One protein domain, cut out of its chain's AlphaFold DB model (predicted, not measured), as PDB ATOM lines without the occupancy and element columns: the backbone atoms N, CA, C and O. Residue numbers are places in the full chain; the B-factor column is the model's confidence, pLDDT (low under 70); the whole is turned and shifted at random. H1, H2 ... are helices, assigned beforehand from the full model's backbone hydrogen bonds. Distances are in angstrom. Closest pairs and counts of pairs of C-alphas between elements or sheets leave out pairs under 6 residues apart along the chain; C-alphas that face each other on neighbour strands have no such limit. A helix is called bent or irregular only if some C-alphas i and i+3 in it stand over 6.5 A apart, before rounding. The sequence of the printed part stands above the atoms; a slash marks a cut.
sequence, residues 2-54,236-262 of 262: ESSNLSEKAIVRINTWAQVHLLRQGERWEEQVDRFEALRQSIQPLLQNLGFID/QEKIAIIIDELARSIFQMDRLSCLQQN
ATOM      1  N   GLU A   2       6.651 -30.442 -27.156       50.78
ATOM      2  CA  GLU A   2       7.180 -29.854 -25.901       50.78
ATOM      3  C   GLU A   2       6.449 -30.293 -24.617       50.78
ATOM      4  O   GLU A   2       7.091 -30.505 -23.591       50.78
ATOM      5  N   SER A   3       5.129 -30.508 -24.667       54.19
ATOM      6  CA  SER A   3       4.342 -30.961 -23.505       54.19
ATOM      7  C   SER A   3       4.711 -32.373 -23.021       54.19
ATOM      8  O   SER A   3       4.726 -32.620 -21.818       54.19
ATOM      9  N   SER A   4       5.072 -33.274 -23.943       60.00
ATOM     10  CA  SER A   4       5.520 -34.645 -23.633       60.00
ATOM     11  C   SER A   4       6.837 -34.638 -22.849       60.00
ATOM     12  O   SER A   4       6.968 -35.318 -21.838       60.00
ATOM     13  N   ASN A   5       7.771 -33.773 -23.256       65.31
ATOM     14  CA  ASN A   5       9.094 -33.628 -22.639       65.31
ATOM     15  C   ASN A   5       9.008 -33.041 -21.213       65.31
ATOM     16  O   ASN A   5       9.760 -33.426 -20.320       65.31
ATOM     17  N   LEU A   6       8.059 -32.129 -20.965       67.69
ATOM     18  CA  LEU A   6       7.814 -31.583 -19.625       67.69
ATOM     19  C   LEU A   6       7.211 -32.622 -18.671       67.69
ATOM     20  O   LEU A   6       7.618 -32.685 -17.510       67.69
ATOM     21  N   SER A   7       6.282 -33.448 -19.158       73.12
ATOM     22  CA  SER A   7       5.659 -34.513 -18.365       73.12
ATOM     23  C   SER A   7       6.667 -35.595 -17.969       73.12
ATOM     24  O   SER A   7       6.729 -35.981 -16.804       73.12
ATOM     25  N   GLU A   8       7.514 -36.036 -18.901       73.88
ATOM     26  CA  GLU A   8       8.572 -37.021 -18.626       73.88
ATOM     27  C   GLU A   8       9.574 -36.506 -17.587       73.88
ATOM     28  O   GLU A   8       9.876 -37.186 -16.605       73.88
ATOM     29  N   LYS A   9      10.023 -35.251 -17.724       79.56
ATOM     30  CA  LYS A   9      10.899 -34.614 -16.729       79.56
ATOM     31  C   LYS A   9      10.246 -34.508 -15.353       79.56
ATOM     32  O   LYS A   9      10.947 -34.589 -14.345       79.56
ATOM     33  N   ALA A  10       8.930 -34.308 -15.284       83.50
ATOM     34  CA  ALA A  10       8.209 -34.268 -14.017       83.50
ATOM     35  C   ALA A  10       8.163 -35.648 -13.345       83.50
ATOM     36  O   ALA A  10       8.464 -35.736 -12.155       83.50
ATOM     37  N   ILE A  11       7.875 -36.718 -14.097       83.38
ATOM     38  CA  ILE A  11       7.837 -38.101 -13.585       83.38
ATOM     39  C   ILE A  11       9.191 -38.491 -12.983       83.38
ATOM     40  O   ILE A  11       9.252 -38.897 -11.822       83.38
ATOM     41  N   VAL A  12      10.289 -38.258 -13.711       86.00
ATOM     42  CA  VAL A  12      11.647 -38.571 -13.231       86.00
ATOM     43  C   VAL A  12      12.002 -37.789 -11.960       86.00
ATOM     44  O   VAL A  12      12.613 -38.333 -11.035       86.00
ATOM     45  N   ARG A  13      11.603 -36.511 -11.876       88.69
ATOM     46  CA  ARG A  13      11.835 -35.682 -10.680       88.69
ATOM     47  C   ARG A  13      11.028 -36.169  -9.480       88.69
ATOM     48  O   ARG A  13      11.580 -36.227  -8.384       88.69
ATOM     49  N   ILE A  14       9.760 -36.530  -9.681       90.62
ATOM     50  CA  ILE A  14       8.896 -37.079  -8.627       90.62
ATOM     51  C   ILE A  14       9.451 -38.416  -8.136       90.62
ATOM     52  O   ILE A  14       9.569 -38.605  -6.928       90.62
ATOM     53  N   ASN A  15       9.847 -39.308  -9.049       91.88
ATOM     54  CA  ASN A  15      10.428 -40.598  -8.689       91.88
ATOM     55  C   ASN A  15      11.710 -40.412  -7.867       91.88
ATOM     56  O   ASN A  15      11.794 -40.908  -6.746       91.88
ATOM     57  N   THR A  16      12.662 -39.616  -8.367       91.69
ATOM     58  CA  THR A  16      13.910 -39.311  -7.647       91.69
ATOM     59  C   THR A  16      13.631 -38.756  -6.247       91.69
ATOM     60  O   THR A  16      14.213 -39.225  -5.271       91.69
ATOM     61  N   TRP A  17      12.712 -37.793  -6.121       94.44
ATOM     62  CA  TRP A  17      12.342 -37.231  -4.822       94.44
ATOM     63  C   TRP A  17      11.722 -38.286  -3.893       94.44
ATOM     64  O   TRP A  17      12.116 -38.387  -2.731       94.44
ATOM     65  N   ALA A  18      10.808 -39.118  -4.397       93.38
ATOM     66  CA  ALA A  18      10.169 -40.171  -3.614       93.38
ATOM     67  C   ALA A  18      11.179 -41.219  -3.119       93.38
ATOM     68  O   ALA A  18      11.140 -41.590  -1.945       93.38
ATOM     69  N   GLN A  19      12.128 -41.644  -3.961       92.31
ATOM     70  CA  GLN A  19      13.157 -42.610  -3.554       92.31
ATOM     71  C   GLN A  19      14.098 -42.059  -2.477       92.31
ATOM     72  O   GLN A  19      14.596 -42.818  -1.652       92.31
ATOM     73  N   VAL A  20      14.337 -40.746  -2.454       89.94
ATOM     74  CA  VAL A  20      15.199 -40.111  -1.446       89.94
ATOM     75  C   VAL A  20      14.443 -39.841  -0.144       89.94
ATOM     76  O   VAL A  20      14.981 -40.039   0.943       89.94
ATOM     77  N   HIS A  21      13.201 -39.361  -0.233       90.44
ATOM     78  CA  HIS A  21      12.499 -38.802   0.922       90.44
ATOM     79  C   HIS A  21      11.436 -39.719   1.521       90.44
ATOM     80  O   HIS A  21      11.173 -39.600   2.719       90.44
ATOM     81  N   LEU A  22      10.839 -40.615   0.736       91.00
ATOM     82  CA  LEU A  22       9.736 -41.475   1.175       91.00
ATOM     83  C   LEU A  22      10.168 -42.926   1.389       91.00
ATOM     84  O   LEU A  22       9.700 -43.560   2.332       91.00
ATOM     85  N   LEU A  23      11.062 -43.438   0.535       87.88
ATOM     86  CA  LEU A  23      11.550 -44.808   0.642       87.88
ATOM     87  C   LEU A  23      12.286 -45.011   1.970       87.88
ATOM     88  O   LEU A  23      13.155 -44.226   2.369       87.88
ATOM     89  N   ARG A  24      11.932 -46.094   2.653       83.12
ATOM     90  CA  ARG A  24      12.550 -46.470   3.917       83.12
ATOM     91  C   ARG A  24      13.968 -47.003   3.686       83.12
ATOM     92  O   ARG A  24      14.243 -47.647   2.676       83.12
ATOM     93  N   GLN A  25      14.847 -46.770   4.656       75.06
ATOM     94  CA  GLN A  25      16.172 -47.392   4.736       75.06
ATOM     95  C   GLN A  25      16.097 -48.578   5.727       75.06
ATOM     96  O   GLN A  25      15.334 -48.505   6.688       75.06
ATOM     97  N   GLY A  26      16.790 -49.692   5.463       69.75
ATOM     98  CA  GLY A  26      16.824 -50.868   6.361       69.75
ATOM     99  C   GLY A  26      15.617 -51.826   6.288       69.75
ATOM    100  O   GLY A  26      14.865 -51.834   5.305       69.75
ATOM    101  N   GLU A  27      15.389 -52.635   7.335       66.25
ATOM    102  CA  GLU A  27      14.294 -53.630   7.460       66.25
ATOM    103  C   GLU A  27      13.051 -53.107   8.209       66.25
ATOM    104  O   GLU A  27      13.134 -52.190   9.031       66.25
ATOM    105  N   ARG A  28      11.857 -53.624   7.853       62.16
ATOM    106  CA  ARG A  28      10.548 -52.992   8.180       62.16
ATOM    107  C   ARG A  28      10.271 -52.853   9.675       62.16
ATOM    108  O   ARG A  28       9.483 -51.993  10.052       62.16
ATOM    109  N   TRP A  29      10.861 -53.720  10.483       63.22
ATOM    110  CA  TRP A  29      10.667 -53.785  11.931       63.22
ATOM    111  C   TRP A  29      11.780 -53.081  12.720       63.22
ATOM    112  O   TRP A  29      11.618 -52.881  13.919       63.22
ATOM    113  N   GLU A  30      12.877 -52.675  12.073       63.75
ATOM    114  CA  GLU A  30      14.066 -52.136  12.755       63.75
ATOM    115  C   GLU A  30      14.158 -50.609  12.648       63.75
ATOM    116  O   GLU A  30      14.606 -49.953  13.585       63.75
ATOM    117  N   GLU A  31      13.697 -50.017  11.538       57.88
ATOM    118  CA  GLU A  31      13.955 -48.603  11.246       57.88
ATOM    119  C   GLU A  31      12.716 -47.798  10.825       57.88
ATOM    120  O   GLU A  31      11.929 -48.198   9.964       57.88
ATOM    121  N   GLN A  32      12.607 -46.586  11.386       59.59
ATOM    122  CA  GLN A  32      11.731 -45.493  10.927       59.59
ATOM    123  C   GLN A  32      10.218 -45.785  10.938       59.59
ATOM    124  O   GLN A  32       9.458 -45.094  10.256       59.59
ATOM    125  N   VAL A  33       9.766 -46.747  11.747       66.75
ATOM    126  CA  VAL A  33       8.349 -47.148  11.834       66.75
ATOM    127  C   VAL A  33       7.397 -45.995  12.174       66.75
ATOM    128  O   VAL A  33       6.271 -45.986  11.685       66.75
ATOM    129  N   ASP A  34       7.859 -44.988  12.924       80.81
ATOM    130  CA  ASP A  34       7.021 -43.866  13.369       80.81
ATOM    131  C   ASP A  34       7.288 -42.540  12.625       80.81
ATOM    132  O   ASP A  34       6.695 -41.509  12.950       80.81
ATOM    133  N   ARG A  35       8.149 -42.542  11.592       82.88
ATOM    134  CA  ARG A  35       8.686 -41.332  10.921       82.88
ATOM    135  C   ARG A  35       7.625 -40.348  10.403       82.88
ATOM    136  O   ARG A  35       7.911 -39.161  10.272       82.88
ATOM    137  N   PHE A  36       6.416 -40.820  10.120       89.75
ATOM    138  CA  PHE A  36       5.328 -40.013   9.563       89.75
ATOM    139  C   PHE A  36       4.044 -40.058  10.400       89.75
ATOM    140  O   PHE A  36       3.012 -39.554   9.966       89.75
ATOM    141  N   GLU A  37       4.083 -40.630  11.605       91.56
ATOM    142  CA  GLU A  37       2.874 -40.825  12.415       91.56
ATOM    143  C   GLU A  37       2.236 -39.507  12.855       91.56
ATOM    144  O   GLU A  37       1.015 -39.371  12.825       91.56
ATOM    145  N   ALA A  38       3.047 -38.483  13.142       92.88
ATOM    146  CA  ALA A  38       2.551 -37.139  13.444       92.88
ATOM    147  C   ALA A  38       1.744 -36.515  12.285       92.88
ATOM    148  O   ALA A  38       0.944 -35.610  12.507       92.88
ATOM    149  N   LEU A  39       1.937 -36.999  11.053       93.31
ATOM    150  CA  LEU A  39       1.227 -36.537   9.860       93.31
ATOM    151  C   LEU A  39       0.007 -37.403   9.520       93.31
ATOM    152  O   LEU A  39      -0.707 -37.075   8.576       93.31
ATOM    153  N   ARG A  40      -0.267 -38.489  10.260       92.56
ATOM    154  CA  ARG A  40      -1.329 -39.464   9.943       92.56
ATOM    155  C   ARG A  40      -2.652 -38.794   9.582       92.56
ATOM    156  O   ARG A  40      -3.185 -39.058   8.510       92.56
ATOM    157  N   GLN A  41      -3.142 -37.893  10.435       93.62
ATOM    158  CA  GLN A  41      -4.435 -37.231  10.226       93.62
ATOM    159  C   GLN A  41      -4.486 -36.403   8.935       93.62
ATOM    160  O   GLN A  41      -5.533 -36.348   8.295       93.62
ATOM    161  N   SER A  42      -3.377 -35.772   8.533       94.81
ATOM    162  CA  SER A  42      -3.348 -34.924   7.337       94.81
ATOM    163  C   SER A  42      -3.113 -35.711   6.049       94.81
ATOM    164  O   SER A  42      -3.625 -35.313   5.004       94.81
ATOM    165  N   ILE A  43      -2.376 -36.827   6.098       94.19
ATOM    166  CA  ILE A  43      -2.003 -37.575   4.886       94.19
ATOM    167  C   ILE A  43      -2.862 -38.811   4.630       94.19
ATOM    168  O   ILE A  43      -2.958 -39.238   3.482       94.19
ATOM    169  N   GLN A  44      -3.515 -39.379   5.645       93.81
ATOM    170  CA  GLN A  44      -4.361 -40.562   5.474       93.81
ATOM    171  C   GLN A  44      -5.470 -40.361   4.423       93.81
ATOM    172  O   GLN A  44      -5.600 -41.245   3.576       93.81
ATOM    173  N   PRO A  45      -6.193 -39.219   4.360       95.75
ATOM    174  CA  PRO A  45      -7.168 -38.986   3.290       95.75
ATOM    175  C   PRO A  45      -6.536 -38.979   1.890       95.75
ATOM    176  O   PRO A  45      -7.134 -39.452   0.928       95.75
ATOM    177  N   LEU A  46      -5.301 -38.478   1.762       96.44
ATOM    178  CA  LEU A  46      -4.570 -38.480   0.491       96.44
ATOM    179  C   LEU A  46      -4.165 -39.903   0.093       96.44
ATOM    180  O   LEU A  46      -4.345 -40.296  -1.055       96.44
ATOM    181  N   LEU A  47      -3.654 -40.689   1.043       96.00
ATOM    182  CA  LEU A  47      -3.290 -42.092   0.826       96.00
ATOM    183  C   LEU A  47      -4.512 -42.949   0.482       96.00
ATOM    184  O   LEU A  47      -4.416 -43.844  -0.357       96.00
ATOM    185  N   GLN A  48      -5.661 -42.648   1.085       96.12
ATOM    186  CA  GLN A  48      -6.932 -43.286   0.768       96.12
ATOM    187  C   GLN A  48      -7.359 -42.981  -0.670       96.12
ATOM    188  O   GLN A  48      -7.600 -43.910  -1.436       96.12
ATOM    189  N   ASN A  49      -7.330 -41.709  -1.078       96.00
ATOM    190  CA  ASN A  49      -7.633 -41.301  -2.455       96.00
ATOM    191  C   ASN A  49      -6.676 -41.914  -3.492       96.00
ATOM    192  O   ASN A  49      -7.055 -42.114  -4.642       96.00
ATOM    193  N   LEU A  50      -5.439 -42.220  -3.092       94.81
ATOM    194  CA  LEU A  50      -4.450 -42.911  -3.922       94.81
ATOM    195  C   LEU A  50      -4.600 -44.448  -3.907       94.81
ATOM    196  O   LEU A  50      -3.787 -45.143  -4.514       94.81
ATOM    197  N   GLY A  51      -5.606 -44.996  -3.219       95.31
ATOM    198  CA  GLY A  51      -5.906 -46.432  -3.196       95.31
ATOM    199  C   GLY A  51      -5.022 -47.268  -2.266       95.31
ATOM    200  O   GLY A  51      -4.943 -48.481  -2.425       95.31
ATOM    201  N   PHE A  52      -4.333 -46.656  -1.298       96.50
ATOM    202  CA  PHE A  52      -3.442 -47.380  -0.378       96.50
ATOM    203  C   PHE A  52      -4.104 -47.823   0.935       96.50
ATOM    204  O   PHE A  52      -3.458 -48.505   1.731       96.50
ATOM    205  N   ILE A  53      -5.351 -47.417   1.186       96.50
ATOM    206  CA  ILE A  53      -6.042 -47.647   2.465       96.50
ATOM    207  C   ILE A  53      -7.224 -48.594   2.304       96.50
ATOM    208  O   ILE A  53      -7.324 -49.569   3.045       96.50
ATOM    209  N   ASP A  54      -8.115 -48.314   1.358       97.00
ATOM    210  CA  ASP A  54      -9.387 -49.023   1.271       97.00
ATOM    211  C   ASP A  54      -9.235 -50.455   0.752       97.00
ATOM    212  O   ASP A  54      -8.264 -50.817   0.083       97.00
ATOM    213  N   GLN A 236      -4.043 -50.066  12.675       86.00
ATOM    214  CA  GLN A 236      -2.727 -50.048  13.316       86.00
ATOM    215  C   GLN A 236      -1.558 -50.067  12.319       86.00
ATOM    216  O   GLN A 236      -0.396 -50.041  12.734       86.00
ATOM    217  N   GLU A 237      -1.827 -50.134  11.010       89.62
ATOM    218  CA  GLU A 237      -0.785 -50.099   9.986       89.62
ATOM    219  C   GLU A 237      -0.021 -48.776  10.089       89.62
ATOM    220  O   GLU A 237      -0.606 -47.687  10.132       89.62
ATOM    221  N   LYS A 238       1.307 -48.872  10.151       90.88
ATOM    222  CA  LYS A 238       2.182 -47.710  10.295       90.88
ATOM    223  C   LYS A 238       2.190 -46.897   9.008       90.88
ATOM    224  O   LYS A 238       2.407 -47.444   7.927       90.88
ATOM    225  N   ILE A 239       2.043 -45.579   9.115       91.69
ATOM    226  CA  ILE A 239       2.063 -44.667   7.964       91.69
ATOM    227  C   ILE A 239       3.375 -44.780   7.193       91.69
ATOM    228  O   ILE A 239       3.370 -44.710   5.966       91.69
ATOM    229  N   ALA A 240       4.490 -45.027   7.884       90.69
ATOM    230  CA  ALA A 240       5.777 -45.252   7.236       90.69
ATOM    231  C   ALA A 240       5.763 -46.430   6.250       90.69
ATOM    232  O   ALA A 240       6.395 -46.343   5.203       90.69
ATOM    233  N   ILE A 241       5.000 -47.492   6.529       90.31
ATOM    234  CA  ILE A 241       4.862 -48.643   5.624       90.31
ATOM    235  C   ILE A 241       4.053 -48.251   4.385       90.31
ATOM    236  O   ILE A 241       4.404 -48.625   3.269       90.31
ATOM    237  N   ILE A 242       2.989 -47.470   4.565       93.88
ATOM    238  CA  ILE A 242       2.122 -47.032   3.466       93.88
ATOM    239  C   ILE A 242       2.872 -46.069   2.533       93.88
ATOM    240  O   ILE A 242       2.794 -46.189   1.312       93.88
ATOM    241  N   ILE A 243       3.651 -45.150   3.107       93.81
ATOM    242  CA  ILE A 243       4.501 -44.212   2.366       93.81
ATOM    243  C   ILE A 243       5.659 -44.931   1.653       93.81
ATOM    244  O   ILE A 243       5.982 -44.572   0.519       93.81
ATOM    245  N   ASP A 244       6.246 -45.969   2.262       92.44
ATOM    246  CA  ASP A 244       7.242 -46.824   1.600       92.44
ATOM    247  C   ASP A 244       6.642 -47.513   0.365       92.44
ATOM    248  O   ASP A 244       7.230 -47.476  -0.715       92.44
ATOM    249  N   GLU A 245       5.435 -48.079   0.478       93.69
ATOM    250  CA  GLU A 245       4.753 -48.676  -0.676       93.69
ATOM    251  C   GLU A 245       4.376 -47.636  -1.738       93.69
ATOM    252  O   GLU A 245       4.530 -47.926  -2.924       93.69
ATOM    253  N   LEU A 246       4.000 -46.408  -1.361       95.38
ATOM    254  CA  LEU A 246       3.810 -45.310  -2.318       95.38
ATOM    255  C   LEU A 246       5.095 -45.020  -3.106       95.38
ATOM    256  O   LEU A 246       5.058 -44.947  -4.336       95.38
ATOM    257  N   ALA A 247       6.239 -44.904  -2.425       94.38
ATOM    258  CA  ALA A 247       7.528 -44.676  -3.075       94.38
ATOM    259  C   ALA A 247       7.868 -45.801  -4.065       94.38
ATOM    260  O   ALA A 247       8.301 -45.546  -5.192       94.38
ATOM    261  N   ARG A 248       7.624 -47.055  -3.673       92.81
ATOM    262  CA  ARG A 248       7.871 -48.221  -4.529       92.81
ATOM    263  C   ARG A 248       6.884 -48.322  -5.696       92.81
ATOM    264  O   ARG A 248       7.282 -48.750  -6.777       92.81
ATOM    265  N   SER A 249       5.624 -47.929  -5.515       93.75
ATOM    266  CA  SER A 249       4.643 -47.843  -6.605       93.75
ATOM    267  C   SER A 249       5.052 -46.795  -7.637       93.75
ATOM    268  O   SER A 249       5.033 -47.102  -8.824       93.75
ATOM    269  N   ILE A 250       5.494 -45.608  -7.204       92.56
ATOM    270  CA  ILE A 250       6.002 -44.555  -8.105       92.56
ATOM    271  C   ILE A 250       7.193 -45.074  -8.921       92.56
ATOM    272  O   ILE A 250       7.224 -44.907 -10.139       92.56
ATOM    273  N   PHE A 251       8.136 -45.764  -8.274       91.00
ATOM    274  CA  PHE A 251       9.267 -46.386  -8.965       91.00
ATOM    275  C   PHE A 251       8.817 -47.398 -10.028       91.00
ATOM    276  O   PHE A 251       9.342 -47.417 -11.141       91.00
ATOM    277  N   GLN A 252       7.831 -48.240  -9.706       89.25
ATOM    278  CA  GLN A 252       7.326 -49.237 -10.647       89.25
ATOM    279  C   GLN A 252       6.574 -48.600 -11.829       89.25
ATOM    280  O   GLN A 252       6.692 -49.089 -12.951       89.25
ATOM    281  N   MET A 253       5.838 -47.506 -11.603       86.56
ATOM    282  CA  MET A 253       5.167 -46.749 -12.669       86.56
ATOM    283  C   MET A 253       6.169 -46.158 -13.667       86.56
ATOM    284  O   MET A 253       5.961 -46.271 -14.870       86.56
ATOM    285  N   ASP A 254       7.276 -45.592 -13.182       82.56
ATOM    286  CA  ASP A 254       8.341 -45.045 -14.035       82.56
ATOM    287  C   ASP A 254       8.929 -46.128 -14.961       82.56
ATOM    288  O   ASP A 254       9.020 -45.952 -16.177       82.56
ATOM    289  N   ARG A 255       9.199 -47.326 -14.417       77.12
ATOM    290  CA  ARG A 255       9.652 -48.480 -15.215       77.12
ATOM    291  C   ARG A 255       8.642 -48.895 -16.287       77.12
ATOM    292  O   ARG A 255       9.048 -49.242 -17.395       77.12
ATOM    293  N   LEU A 256       7.349 -48.877 -15.965       71.94
ATOM    294  CA  LEU A 256       6.273 -49.174 -16.915       71.94
ATOM    295  C   LEU A 256       6.243 -48.175 -18.071       71.94
ATOM    296  O   LEU A 256       6.169 -48.589 -19.227       71.94
ATOM    297  N   SER A 257       6.335 -46.879 -17.769       69.69
ATOM    298  CA  SER A 257       6.364 -45.829 -18.787       69.69
ATOM    299  C   SER A 257       7.540 -46.008 -19.748       69.69
ATOM    300  O   SER A 257       7.344 -45.922 -20.957       69.69
ATOM    301  N   CYS A 258       8.731 -46.360 -19.251       63.97
ATOM    302  CA  CYS A 258       9.883 -46.646 -20.113       63.97
ATOM    303  C   CYS A 258       9.692 -47.887 -21.003       63.97
ATOM    304  O   CYS A 258      10.185 -47.916 -22.127       63.97
ATOM    305  N   LEU A 259       8.998 -48.924 -20.523       61.84
ATOM    306  CA  LEU A 259       8.754 -50.143 -21.304       61.84
ATOM    307  C   LEU A 259       7.695 -49.950 -22.395       61.84
ATOM    308  O   LEU A 259       7.769 -50.617 -23.416       61.84
ATOM    309  N   GLN A 260       6.725 -49.055 -22.198       57.62
ATOM    310  CA  GLN A 260       5.685 -48.754 -23.193       57.62
ATOM    311  C   GLN A 260       6.155 -47.804 -24.308       57.62
ATOM    312  O   GLN A 260       5.461 -47.663 -25.314       57.62
ATOM    313  N   GLN A 261       7.299 -47.138 -24.125       51.12
ATOM    314  CA  GLN A 261       7.912 -46.249 -25.117       51.12
ATOM    315  C   GLN A 261       8.890 -46.964 -26.070       51.12
ATOM    316  O   GLN A 261       9.323 -46.351 -27.045       51.12
ATOM    317  N   ASN A 262       9.225 -48.230 -25.799       39.62
ATOM    318  CA  ASN A 262      10.078 -49.086 -26.635       39.62
ATOM    319  C   ASN A 262       9.255 -50.172 -27.339       39.62
ATOM    320  O   ASN A 262       9.748 -50.689 -28.365       39.62
TER     321      ASN A 262
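AT A GLANCE: This is residues 2 to 54 and 236 to 262 of the 262 residues of an uncharacterized protein of Chlamydiae bacterium RIFCSPHIGHO2_12_FULL_49_11 (UniProt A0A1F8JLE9). Two long helices, H1 and H3, run opposite ways as a narrow V, near each other where the C-alphas of Ala 18 and Ala 247 come closest and open toward Glu 2 and Gln 260. Beyond the closed end of the V, the shorter H2 packs on the first turn of H3, and a long loop, residues 22 to 36, leads to it from H1; residues 2 to 7 of H1 stick out. The printed part has 80 residues with three named helices, in the order H1, H2, H3, and no named strand: all helix. It is only just loose, close to compact, with a radius of gyration of the C-alphas of 14.4 A, and elongated, spanning 43 by 27 by 18 A.

IN THESE COORDINATES: Find C-alpha 2 at (7.180, -29.854, -25.901); from there H1, residues 2 to 21, runs 28.8 A to C-alpha 21 at (12.499, -38.802, 0.922). Past residues 22 to 36, which hold no named element, look for H2, residues 37 to 49. H2 is irregular, with C-alphas 38 and 41 standing 7.7 A apart, and its line is a rough one. After the cut, H3, residues 239 to 260, is the longest helix by residues; it runs 31.6 A to C-alpha 260 at (5.685, -48.754, -23.193).

HOW THE PARTS SIT: Begin at H1 and compare it with H3: they touch, and their closest C-alphas are those of Ala 18 and Ala 247, 5.2 A apart. They run opposite ways at a shallow tilt of 34.5 degrees, only just short of steep. H1 touches H3 with residues 11 to 19 alone, and H3 touches H1 with residues 247 to 254 alone. Residues 2 to 7, which belong to H1, stand free. Next look at H2, which is apart from H1. H2 touches H3, where the closest C-alphas are those of Glu 37 and Ile 239, 5.9 A apart. H2 and H3 run the same way at a steep tilt of 41 degrees, and H3 touches H2 with residues 239 to 242 alone. In the backbones of H1 and H3, every O i to N i+4 pair is within hydrogen-bond range; in H2, 5 of 9 are.

THE WHOLE: The two C-alphas farthest apart are those of Glu 2 and Gln 236, 45.2 A. The link from H1 to H2 is long, with 15 residues. The link from H2 to H3 runs across the cut: residues 55 to 235 are not printed, and C-alphas 54 and 236 are 13.8 A apart. Read the B-factor column for the model's confidence: the mean pLDDT of the printed part is 82.9, and residues 2 to 6, 26 to 33 and 257 to 262 are under 70.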